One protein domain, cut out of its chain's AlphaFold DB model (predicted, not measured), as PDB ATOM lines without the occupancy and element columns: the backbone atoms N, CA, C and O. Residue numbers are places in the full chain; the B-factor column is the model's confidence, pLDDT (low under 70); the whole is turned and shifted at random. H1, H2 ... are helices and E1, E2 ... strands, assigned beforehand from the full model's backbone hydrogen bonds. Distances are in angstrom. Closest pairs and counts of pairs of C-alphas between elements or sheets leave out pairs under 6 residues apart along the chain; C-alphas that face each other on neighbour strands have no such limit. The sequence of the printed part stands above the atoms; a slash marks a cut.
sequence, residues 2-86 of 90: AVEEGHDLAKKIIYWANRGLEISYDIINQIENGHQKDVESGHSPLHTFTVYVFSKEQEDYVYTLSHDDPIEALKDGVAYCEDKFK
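Overview. This is residues 2 to 86 of the 90 residues of an uncharacterized protein of Paenibacillus sp. LK1 (UniProt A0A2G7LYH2). A long, strongly twisted sheet of three strands makes a wall, with H3 packed over one face and no named helix over the other. H1 meets H3 and the sheet on that same face with its later residues, and its first residues lead away from the body, while H2 sits in the loop beyond the far end of E1 and E2. The printed part has 85 residues, with three named helices and three named strands in the order H1 E1 H2 E2 E3 H3, a mixed class of helices and strands. The sheet's order is E1, E2, E3, antiparallel throughout. The whole is flat, spanning 42 by 33 by 18 A, and only just loose, close to compact, with a radius of gyration of the C-alphas of 14.5 A.

Along the chain. H1, residues 2 to 17, begins with C-alpha 2 at (27.337, 87.934, 126.482) and is 22.8 A long. E1, residues 21 to 29, covers 25.9 A and ends with C-alpha 29 at (12.748, 98.995, 144.514). H2, residues 36 to 40, is short. E2, residues 47 to 55, measures 25.8 A. E3, residues 60 to 67, measures 20.9 A. H3, residues 70 to 84, measures 21.4 A and ends with C-alpha 84 at (42.439, 97.393, 146.921).

Arrangement. E2 is the inner strand, and E1 and E3 are edge strands. Between E1 and E2, N 26 and O 50 are within hydrogen-bond range at 2.9 A. E2 and E3 form a hairpin, with N 51 and O 65 at 2.8 A. H3 on one face of the sheet makes two layers, helix over strands, at a height over the sheet of 8.2 A. It lies over E2, E3 and, only just, E1, on which 3 of its C-alphas fall. On the local plane it stands at 31 degrees to E3, only just slantwise to the strands. The closest C-alphas of H3 and E2, those of Ala 73 and Val 51, are 5.3 A apart. H1 is on the same face at a height over the sheet of 5.8 A, but over none of the strands. With residues 9 to 16 alone it touches H3, at a steep tilt of 42 degrees, the same way; their closest C-alphas are those of Ile 13 and Val 78, 6.6 A apart. H2 is not on the sheet and is apart from H1, H3 and E3. In H1, H2 and H3 every O i to N i+4 pair is within hydrogen-bond range.

Size, cuts and confidence. The two C-alphas farthest apart, those of Asn 18 and Ser 41, are 42.9 A apart. The printed part has no cut. The links H1 to E1, E2 to E3 and E3 to H3 are tight, those on either side of H2 are short, and there is no long link. The mean pLDDT of the printed part is 94.4, and residues 2 to 4 are under 70.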
ATOM      1  N   ALA A   2      27.931  87.691 125.143       62.72
ATOM      2  CA  ALA A   2      27.337  87.934 126.482       62.72
ATOM      3  C   ALA A   2      27.474  86.760 127.484       62.72
ATOM      4  O   ALA A   2      27.697  86.961 128.673       62.72
ATOM      5  N   VAL A   3      27.398  85.515 126.998       65.06
ATOM      6  CA  VAL A   3      27.556  84.308 127.835       65.06
ATOM      7  C   VAL A   3      29.000  84.125 128.329       65.06
ATOM      8  O   VAL A   3      29.223  83.613 129.421       65.06
ATOM      9  N   GLU A   4      29.991  84.550 127.542       67.31
ATOM     10  CA  GLU A   4      31.410  84.423 127.908       67.31
ATOM     11  C   GLU A   4      31.812  85.469 128.947       67.31
ATOM     12  O   GLU A   4      32.542  85.148 129.882       67.31
ATOM     13  N   GLU A   5      31.282  86.687 128.825       73.62
ATOM     14  CA  GLU A   5      31.520  87.779 129.771       73.62
ATOM     15  C   GLU A   5      30.945  87.463 131.160       73.62
ATOM     16  O   GLU A   5      31.639  87.606 132.166       73.62
ATOM     17  N   GLY A   6      29.725  86.915 131.224       75.56
ATOM     18  CA  GLY A   6      29.142  86.454 132.489       75.56
ATOM     19  C   GLY A   6      29.940  85.317 133.143       75.56
ATOM     20  O   GLY A   6      30.068  85.267 134.366       75.56
ATOM     21  N   HIS A   7      30.526  84.420 132.341       81.75
ATOM     22  CA  HIS A   7      31.352  83.326 132.855       81.75
ATOM     23  C   HIS A   7      32.705  83.810 133.399       81.75
ATOM     24  O   HIS A   7      33.190  83.256 134.387       81.75
ATOM     25  N   ASP A   8      33.315  84.833 132.791       91.38
ATOM     26  CA  ASP A   8      34.538  85.457 133.315       91.38
ATOM     27  C   ASP A   8      34.280  86.173 134.647       91.38
ATOM     28  O   ASP A   8      34.995  85.951 135.626       91.38
ATOM     29  N   LEU A   9      33.194  86.949 134.721       94.44
ATOM     30  CA  LEU A   9      32.812  87.671 135.933       94.44
ATOM     31  C   LEU A   9      32.553  86.719 137.110       94.44
ATOM     32  O   LEU A   9      33.081  86.922 138.202       94.44
ATOM     33  N   ALA A  10      31.821  85.625 136.876       95.25
ATOM     34  CA  ALA A  10      31.572  84.611 137.898       95.25
ATOM     35  C   ALA A  10      32.873  83.987 138.436       95.25
ATOM     36  O   ALA A  10      33.013  83.785 139.644       95.25
ATOM     37  N   LYS A  11      33.858  83.715 137.567       95.69
ATOM     38  CA  LYS A  11      35.168  83.191 137.991       95.69
ATOM     39  C   LYS A  11      35.925  84.181 138.869       95.69
ATOM     40  O   LYS A  11      36.525  83.755 139.855       95.69
ATOM     41  N   LYS A  12      35.889  85.473 138.538       96.19
ATOM     42  CA  LYS A  12      36.528  86.529 139.339       96.19
ATOM     43  C   LYS A  12      35.870  86.684 140.709       96.19
ATOM     44  O   LYS A  12      36.572  86.767 141.712       96.19
ATOM     45  N   ILE A  13      34.542  86.619 140.776       97.25
ATOM     46  CA  ILE A  13      33.816  86.626 142.055       97.25
ATOM     47  C   ILE A  13      34.227  85.422 142.912       97.25
ATOM     48  O   ILE A  13      34.598  85.590 144.070       97.25
ATOM     49  N   ILE A  14      34.251  84.212 142.341       96.62
ATOM     50  CA  ILE A  14      34.693  83.001 143.060       96.62
ATOM     51  C   ILE A  14      36.157  83.123 143.513       96.62
ATOM     52  O   ILE A  14      36.505  82.698 144.616       96.62
ATOM     53  N   TYR A  15      37.026  83.705 142.683       95.62
ATOM     54  CA  TYR A  15      38.429  83.943 143.022       95.62
ATOM     55  C   TYR A  15      38.581  84.796 144.291       95.62
ATOM     56  O   TYR A  15      39.393  84.446 145.156       95.62
ATOM     57  N   TRP A  16      37.799  85.871 144.419       96.50
ATOM     58  CA  TRP A  16      37.812  86.758 145.586       96.50
ATOM     59  C   TRP A  16      37.085  86.163 146.796       96.50
ATOM     60  O   TRP A  16      37.580  86.273 147.918       96.50
ATOM     61  N   ALA A  17      36.006  85.407 146.576       96.44
ATOM     62  CA  ALA A  17      35.316  84.666 147.633       96.44
ATOM     63  C   ALA A  17      36.246  83.676 148.346       96.44
ATOM     64  O   ALA A  17      36.251  83.594 149.578       96.44
ATOM     65  N   ASN A  18      37.101  82.983 147.587       95.69
ATOM     66  CA  ASN A  18      38.126  82.086 148.131       95.69
ATOM     67  C   ASN A  18      39.241  82.815 148.907       95.69
ATOM     68  O   ASN A  18      40.044  82.157 149.562       95.69
ATOM     69  N   ARG A  19      39.291  84.151 148.846       94.75
ATOM     70  CA  ARG A  19      40.220  85.025 149.586       94.75
ATOM     71  C   ARG A  19      39.538  85.798 150.713       94.75
ATOM     72  O   ARG A  19      40.125  86.719 151.265       94.75
ATOM     73  N   GLY A  20      38.304  85.430 151.058       95.75
ATOM     74  CA  GLY A  20      37.573  86.044 152.162       95.75
ATOM     75  C   GLY A  20      36.797  87.312 151.800       95.75
ATOM     76  O   GLY A  20      36.276  87.952 152.708       95.75
ATOM     77  N   LEU A  21      36.673  87.653 150.512       97.06
ATOM     78  CA  LEU A  21      35.878  88.791 150.044       97.06
ATOM     79  C   LEU A  21      34.595  88.305 149.368       97.06
ATOM     80  O   LEU A  21      34.638  87.641 148.334       97.06
ATOM     81  N   GLU A  22      33.446  88.637 149.940       97.50
ATOM     82  CA  GLU A  22      32.146  88.390 149.321       97.50
ATOM     83  C   GLU A  22      31.741  89.594 148.468       97.50
ATOM     84  O   GLU A  22      31.778  90.723 148.946       97.50
ATOM     85  N   ILE A  23      31.356  89.341 147.215       98.12
ATOM     86  CA  ILE A  23      30.849  90.354 146.286       98.12
ATOM     87  C   ILE A  23      29.407  89.975 145.961       98.12
ATOM     88  O   ILE A  23      29.159  88.920 145.369       98.12
ATOM     89  N   SER A  24      28.463  90.819 146.353       96.50
ATOM     90  CA  SER A  24      27.027  90.596 146.174       96.50
ATOM     91  C   SER A  24      26.330  91.903 145.813       96.50
ATOM     92  O   SER A  24      26.929  92.972 145.896       96.50
ATOM     93  N   TYR A  25      25.081  91.832 145.359       97.12
ATOM     94  CA  TYR A  25      24.259  93.024 145.184       97.12
ATOM     95  C   TYR A  25      22.842  92.792 145.690       97.12
ATOM     96  O   TYR A  25      22.315  91.684 145.577       97.12
ATOM     97  N   ASP A  26      22.220  93.872 146.152       97.44
ATOM     98  CA  ASP A  26      20.788  93.919 146.432       97.44
ATOM     99  C   ASP A  26      20.047  94.642 145.309       97.44
ATOM    100  O   ASP A  26      20.516  95.653 144.774       97.44
ATOM    101  N   ILE A  27      18.859  94.136 144.976       97.88
ATOM    102  CA  ILE A  27      17.914  94.815 144.087       97.88
ATOM    103  C   ILE A  27      17.006  95.679 144.954       97.88
ATOM    104  O   ILE A  27      16.270  95.161 145.793       97.88
ATOM    105  N   ILE A  28      17.031  96.988 144.731       97.00
ATOM    106  CA  ILE A  28      16.267  97.953 145.520       97.00
ATOM    107  C   ILE A  28      15.149  98.523 144.659       97.00
ATOM    108  O   ILE A  28      15.412  99.187 143.657       97.00
ATOM    109  N   ASN A  29      13.901  98.293 145.068       97.44
ATOM    110  CA  ASN A  29      12.748  98.995 144.514       97.44
ATOM    111  C   ASN A  29      12.721 100.427 145.065       97.44
ATOM    112  O   ASN A  29      12.468 100.653 146.247       97.44
ATOM    113  N   GLN A  30      12.962 101.404 144.198       97.31
ATOM    114  CA  GLN A  30      13.093 102.806 144.583       97.31
ATOM    115  C   GLN A  30      11.773 103.428 145.052       97.31
ATOM    116  O   GLN A  30      11.791 104.343 145.870       97.31
ATOM    117  N   ILE A  31      10.618 102.904 144.630       97.56
ATOM    118  CA  ILE A  31       9.324 103.347 145.174       97.56
ATOM    119  C   ILE A  31       9.201 102.920 146.640       97.56
ATOM    120  O   ILE A  31       8.867 103.743 147.492       97.56
ATOM    121  N   GLU A  32       9.520 101.661 146.944       97.62
ATOM    122  CA  GLU A  32       9.510 101.137 148.318       97.62
ATOM    123  C   GLU A  32      10.584 101.804 149.189       97.62
ATOM    124  O   GLU A  32      10.374 102.001 150.385       97.62
ATOM    125  N   ASN A  33      11.686 102.239 148.572       95.50
ATOM    126  CA  ASN A  33      12.762 102.998 149.205       95.50
ATOM    127  C   ASN A  33      12.462 104.509 149.359       95.50
ATOM    128  O   ASN A  33      13.329 105.278 149.761       95.50
ATOM    129  N   GLY A  34      11.243 104.966 149.043       97.19
ATOM    130  CA  GLY A  34      10.803 106.347 149.282       97.19
ATOM    131  C   GLY A  34      11.084 107.348 148.153       97.19
ATOM    132  O   GLY A  34      10.780 108.531 148.302       97.19
ATOM    133  N   HIS A  35      11.582 106.891 147.005       96.31
ATOM    134  CA  HIS A  35      11.929 107.708 145.835       96.31
ATOM    135  C   HIS A  35      10.833 107.735 144.757       96.31
ATOM    136  O   HIS A  35      11.105 107.977 143.583       96.31
ATOM    137  N   GLN A  36       9.564 107.521 145.127       97.88
ATOM    138  CA  GLN A  36       8.452 107.448 144.169       97.88
ATOM    139  C   GLN A  36       8.399 108.642 143.201       97.88
ATOM    140  O   GLN A  36       8.246 108.445 141.999       97.88
ATOM    141  N   LYS A  37       8.568 109.874 143.698       97.75
ATOM    142  CA  LYS A  37       8.528 111.080 142.851       97.75
ATOM    143  C   LYS A  37       9.665 111.120 141.831       97.75
ATOM    144  O   LYS A  37       9.458 111.589 140.713       97.75
ATOM    145  N   ASP A  38      10.843 110.636 142.205       97.25
ATOM    146  CA  ASP A  38      12.012 110.609 141.325       97.25
ATOM    147  C   ASP A  38      11.820 109.558 140.227       97.25
ATOM    148  O   ASP A  38      12.121 109.821 139.063       97.25
ATOM    149  N   VAL A  39      11.218 108.414 140.573       96.81
ATOM    150  CA  VAL A  39      10.838 107.369 139.612       96.81
ATOM    151  C   VAL A  39       9.764 107.868 138.642       96.81
ATOM    152  O   VAL A  39       9.923 107.761 137.429       96.81
ATOM    153  N   GLU A  40       8.686 108.466 139.152       97.44
ATOM    154  CA  GLU A  40       7.578 108.975 138.327       97.44
ATOM    155  C   GLU A  40       8.005 110.112 137.391       97.44
ATOM    156  O   GLU A  40       7.467 110.249 136.292       97.44
ATOM    157  N   SER A  41       8.977 110.925 137.810       97.44
ATOM    158  CA  SER A  41       9.521 112.023 137.005       97.44
ATOM    159  C   SER A  41      10.696 111.617 136.107       97.44
ATOM    160  O   SER A  41      11.183 112.453 135.347       97.44
ATOM    161  N   GLY A  42      11.135 110.354 136.162       94.75
ATOM    162  CA  GLY A  42      12.219 109.817 135.335       94.75
ATOM    163  C   GLY A  42      13.632 110.224 135.765       94.75
ATOM    164  O   GLY A  42      14.565 110.058 134.986       94.75
ATOM    165  N   HIS A  43      13.806 110.752 136.979       94.62
ATOM    166  CA  HIS A  43      15.118 111.093 137.543       94.62
ATOM    167  C   HIS A  43      15.816 109.896 138.212       94.62
ATOM    168  O   HIS A  43      17.014 109.970 138.466       94.62
ATOM    169  N   SER A  44      15.085 108.809 138.483       93.19
ATOM    170  CA  SER A  44      15.610 107.549 139.028       93.19
ATOM    171  C   SER A  44      14.948 106.351 138.338       93.19
ATOM    172  O   SER A  44      13.751 106.414 138.044       93.19
ATOM    173  N   PRO A  45      15.656 105.232 138.106       95.56
ATOM    174  CA  PRO A  45      15.005 103.996 137.682       95.56
ATOM    175  C   PRO A  45      14.148 103.406 138.812       95.56
ATOM    176  O   PRO A  45      14.352 103.697 139.992       95.56
ATOM    177  N   LEU A  46      13.198 102.534 138.448       97.25
ATOM    178  CA  LEU A  46      12.367 101.801 139.413       97.25
ATOM    179  C   LEU A  46      13.197 100.848 140.282       97.25
ATOM    180  O   LEU A  46      12.915 100.704 141.466       97.25
ATOM    181  N   HIS A  47      14.195 100.195 139.689       97.88
ATOM    182  CA  HIS A  47      15.098  99.296 140.394       97.88
ATOM    183  C   HIS A  47      16.533  99.772 140.227       97.88
ATOM    184  O   HIS A  47      16.940 100.097 139.114       97.88
ATOM    185  N   THR A  48      17.287  99.756 141.319       97.62
ATOM    186  CA  THR A  48      18.745  99.909 141.302       97.62
ATOM    187  C   THR A  48      19.395  98.671 141.905       97.62
ATOM    188  O   THR A  48      18.775  97.936 142.676       97.62
ATOM    189  N   PHE A  49      20.663  98.466 141.585       98.06
ATOM    190  CA  PHE A  49      21.471  97.334 142.003       98.06
ATOM    191  C   PHE A  49      22.626  97.870 142.834       98.06
ATOM    192  O   PHE A  49      23.549  98.485 142.300       98.06
ATOM    193  N   THR A  50      22.548  97.689 144.149       97.44
ATOM    194  CA  THR A  50      23.606  98.154 145.052       97.44
ATOM    195  C   THR A  50      24.580  97.021 145.276       97.44
ATOM    196  O   THR A  50      24.208  96.036 145.908       97.44
ATOM    197  N   VAL A  51      25.792  97.139 144.734       98.25
ATOM    198  CA  VAL A  51      26.874  96.195 145.009       98.25
ATOM    199  C   VAL A  51      27.421  96.441 146.406       98.25
ATOM    200  O   VAL A  51      27.550  97.585 146.847       98.25
ATOM    201  N   TYR A  52      27.781  95.357 147.077       98.00
ATOM    202  CA  TYR A  52      28.481  95.342 148.344       98.00
ATOM    203  C   TYR A  52      29.710  94.446 148.232       98.00
ATOM    204  O   TYR A  52      29.659  93.370 147.627       98.00
ATOM    205  N   VAL A  53      30.809  94.876 148.852       98.19
ATOM    206  CA  VAL A  53      31.960  94.006 149.115       98.19
ATOM    207  C   VAL A  53      32.102  93.852 150.617       98.19
ATOM    208  O   VAL A  53      32.384  94.825 151.317       98.19
ATOM    209  N   PHE A  54      31.908  92.635 151.111       97.88
ATOM    210  CA  PHE A  54      32.064  92.293 152.520       97.88
ATOM    211  C   PHE A  54      33.394  91.572 152.744       97.88
ATOM    212  O   PHE A  54      33.688  90.570 152.083       97.88
ATOM    213  N   SER A  55      34.199  92.068 153.684       96.06
ATOM    214  CA  SER A  55      35.445  91.420 154.091       96.06
ATOM    215  C   SER A  55      35.207  90.548 155.313       96.06
ATOM    216  O   SER A  55      34.907  91.050 156.393       96.06
ATOM    217  N   LYS A  56      35.412  89.235 155.172       94.00
ATOM    218  CA  LYS A  56      35.316  88.294 156.301       94.00
ATOM    219  C   LYS A  56      36.402  88.509 157.351       94.00
ATOM    220  O   LYS A  56      36.210  88.115 158.490       94.00
ATOM    221  N   GLU A  57      37.530  89.105 156.972       92.44
ATOM    222  CA  GLU A  57      38.602  89.448 157.911       92.44
ATOM    223  C   GLU A  57      38.206  90.633 158.799       92.44
ATOM    224  O   GLU A  57      38.466  90.620 159.998       92.44
ATOM    225  N   GLN A  58      37.578  91.654 158.207       93.19
ATOM    226  CA  GLN A  58      37.165  92.868 158.921       93.19
ATOM    227  C   GLN A  58      35.761  92.744 159.530       93.19
ATOM    228  O   GLN A  58      35.368  93.601 160.314       93.19
ATOM    229  N   GLU A  59      35.024  91.691 159.164       95.25
ATOM    230  CA  GLU A  59      33.613  91.470 159.494       95.25
ATOM    231  C   GLU A  59      32.712  92.668 159.129       95.25
ATOM    232  O   GLU A  59      31.717  92.934 159.802       95.25
ATOM    233  N   ASP A  60      33.047  93.385 158.050       96.12
ATOM    234  CA  ASP A  60      32.349  94.607 157.635       96.12
ATOM    235  C   ASP A  60      32.294  94.778 156.105       96.12
ATOM    236  O   ASP A  60      33.075  94.188 155.343       96.12
ATOM    237  N   TYR A  61      31.361  95.618 155.656       95.38
ATOM    238  CA  TYR A  61      31.277  96.088 154.282       95.38
ATOM    239  C   TYR A  61      32.353  97.137 154.019       95.38
ATOM    240  O   TYR A  61      32.330  98.250 154.539       95.38
ATOM    241  N   VAL A  62      33.286  96.792 153.142       96.31
ATOM    242  CA  VAL A  62      34.408  97.654 152.759       96.31
ATOM    243  C   VAL A  62      34.128  98.447 151.485       96.31
ATOM    244  O   VAL A  62      34.933  99.298 151.111       96.31
ATOM    245  N   TYR A  63      33.016  98.163 150.801       97.62
ATOM    246  CA  TYR A  63      32.580  98.879 149.607       97.62
ATOM    247  C   TYR A  63      31.070  98.798 149.430       97.62
ATOM    248  O   TYR A  63      30.474  97.744 149.665       97.62
ATOM    249  N   THR A  64      30.475  99.893 148.963       97.38
ATOM    250  CA  THR A  64      29.090  99.928 148.502       97.38
ATOM    251  C   THR A  64      28.917 100.963 147.395       97.38
ATOM    252  O   THR A  64      29.416 102.086 147.516       97.38
ATOM    253  N   LEU A  65      28.228 100.590 146.315       97.31
ATOM    254  CA  LEU A  65      27.867 101.513 145.240       97.31
ATOM    255  C   LEU A  65      26.582 101.066 144.536       97.31
ATOM    256  O   LEU A  65      26.339  99.875 144.371       97.31
ATOM    257  N   SER A  66      25.754 102.025 144.121       96.81
ATOM    258  CA  SER A  66      24.492 101.762 143.423       96.81
ATOM    259  C   SER A  66      24.614 102.006 141.922       96.81
ATOM    260  O   SER A  66      25.211 102.996 141.499       96.81
ATOM    261  N   HIS A  67      24.029 101.105 141.133       97.00
ATOM    262  CA  HIS A  67      24.005 101.146 139.674       97.00
ATOM    263  C   HIS A  67      22.602 100.870 139.130       97.00
ATOM    264  O   HIS A  67      21.763 100.265 139.796       97.00
ATOM    265  N   ASP A  68      22.384 101.224 137.867       95.31
ATOM    266  CA  ASP A  68      21.132 100.943 137.153       95.31
ATOM    267  C   ASP A  68      21.168  99.589 136.411       95.31
ATOM    268  O   ASP A  68      20.156  99.145 135.872       95.31
ATOM    269  N   ASP A  69      22.327  98.918 136.400       94.75
ATOM    270  CA  ASP A  69      22.559  97.619 135.761       94.75
ATOM    271  C   ASP A  69      23.268  96.638 136.727       94.75
ATOM    272  O   ASP A  69      24.261  97.011 137.363       94.75
ATOM    273  N   PRO A  70      22.798  95.381 136.846       94.31
ATOM    274  CA  PRO A  70      23.358  94.412 137.790       94.31
ATOM    275  C   PRO A  70      24.758  93.914 137.409       94.31
ATOM    276  O   PRO A  70      25.542  93.550 138.288       94.31
ATOM    277  N   ILE A  71      25.078  93.846 136.114       94.81
ATOM    278  CA  ILE A  71      26.381  93.365 135.646       94.81
ATOM    279  C   ILE A  71      27.440  94.427 135.908       94.81
ATOM    280  O   ILE A  71      28.521  94.089 136.389       94.81
ATOM    281  N   GLU A  72      27.126  95.696 135.652       95.75
ATOM    282  CA  GLU A  72      28.020  96.807 135.983       95.75
ATOM    283  C   GLU A  72      28.257  96.908 137.495       95.75
ATOM    284  O   GLU A  72      29.406  97.055 137.906       95.75
ATOM    285  N   ALA A  73      27.228  96.693 138.323       96.94
ATOM    286  CA  ALA A  73      27.385  96.635 139.778       96.94
ATOM    287  C   ALA A  73      28.408  95.568 140.207       96.94
ATOM    288  O   ALA A  73      29.359  95.844 140.938       96.94
ATOM    289  N   LEU A  74      28.268  94.338 139.702       97.00
ATOM    290  CA  LEU A  74      29.198  93.249 140.015       97.00
ATOM    291  C   LEU A  74      30.613  93.484 139.468       97.00
ATOM    292  O   LEU A  74      31.589  93.148 140.142       97.00
ATOM    293  N   LYS A  75      30.739  94.036 138.255       97.25
ATOM    294  CA  LYS A  75      32.040  94.399 137.674       97.25
ATOM    295  C   LYS A  75      32.767  95.406 138.550       97.25
ATOM    296  O   LYS A  75      33.964  95.240 138.769       97.25
ATOM    297  N   ASP A  76      32.055  96.397 139.066       97.81
ATOM    298  CA  ASP A  76      32.637  97.432 139.910       97.81
ATOM    299  C   ASP A  76      33.089  96.876 141.269       97.81
ATOM    300  O   ASP A  76      34.208  97.138 141.707       97.81
ATOM    301  N   GLY A  77      32.305  95.974 141.872       97.81
ATOM    302  CA  GLY A  77      32.731  95.234 143.065       97.81
ATOM    303  C   GLY A  77      34.003  94.403 142.837       97.81
ATOM    304  O   GLY A  77      34.910  94.403 143.669       97.81
ATOM    305  N   VAL A  78      34.117  93.731 141.686       97.62
ATOM    306  CA  VAL A  78      35.343  93.006 141.307       97.62
ATOM    307  C   VAL A  78      36.514  93.963 141.088       97.62
ATOM    308  O   VAL A  78      37.608  93.691 141.580       97.62
ATOM    309  N   ALA A  79      36.293  95.079 140.392       97.19
ATOM    310  CA  ALA A  79      37.320  96.084 140.139       97.19
ATOM    311  C   ALA A  79      37.839  96.703 141.445       97.19
ATOM    312  O   ALA A  79      39.045  96.883 141.604       97.19
ATOM    313  N   TYR A  80      36.955  96.955 142.415       97.50
ATOM    314  CA  TYR A  80      37.340  97.397 143.751       97.50
ATOM    315  C   TYR A  80      38.263  96.383 144.443       97.50
ATOM    316  O   TYR A  80      39.315  96.762 144.965       97.50
ATOM    317  N   CYS A  81      37.911  95.093 144.409       96.50
ATOM    318  CA  CYS A  81      38.758  94.034 144.957       96.50
ATOM    319  C   CYS A  81      40.128  93.980 144.264       96.50
ATOM    320  O   CYS A  81      41.158  93.896 144.932       96.50
ATOM    321  N   GLU A  82      40.158  94.085 142.935       95.69
ATOM    322  CA  GLU A  82      41.399  94.113 142.157       95.69
ATOM    323  C   GLU A  82      42.264  95.347 142.462       95.69
ATOM    324  O   GLU A  82      43.484  95.231 142.509       95.69
ATOM    325  N   ASP A  83      41.680  96.514 142.731       95.81
ATOM    326  CA  ASP A  83      42.448  97.717 143.081       95.81
ATOM    327  C   ASP A  83      42.984  97.668 144.521       95.81
ATOM    328  O   ASP A  83      44.161  97.951 144.770       95.81
ATOM    329  N   LYS A  84      42.131  97.294 145.484       94.62
ATOM    330  CA  LYS A  84      42.439  97.393 146.921       94.62
ATOM    331  C   LYS A  84      43.089  96.153 147.518       94.62
ATOM    332  O   LYS A  84      43.811  96.277 148.503       94.62
ATOM    333  N   PHE A  85      42.870  94.983 146.923       91.38
ATOM    334  CA  PHE A  85      43.284  93.693 147.478       91.38
ATOM    335  C   PHE A  85      44.163  92.876 146.516       91.38
ATOM    336  O   PHE A  85      44.407  91.702 146.770       91.38
ATOM    337  N   LYS A  86      44.710  93.462 145.437       81.50
ATOM    338  CA  LYS A  86      45.622  92.751 144.505       81.50
ATOM    339  C   LYS A  86      46.787  92.015 145.175       81.50
ATOM    340  O   LYS A  86      47.205  90.975 144.678       81.50
TER     341      LYS A  86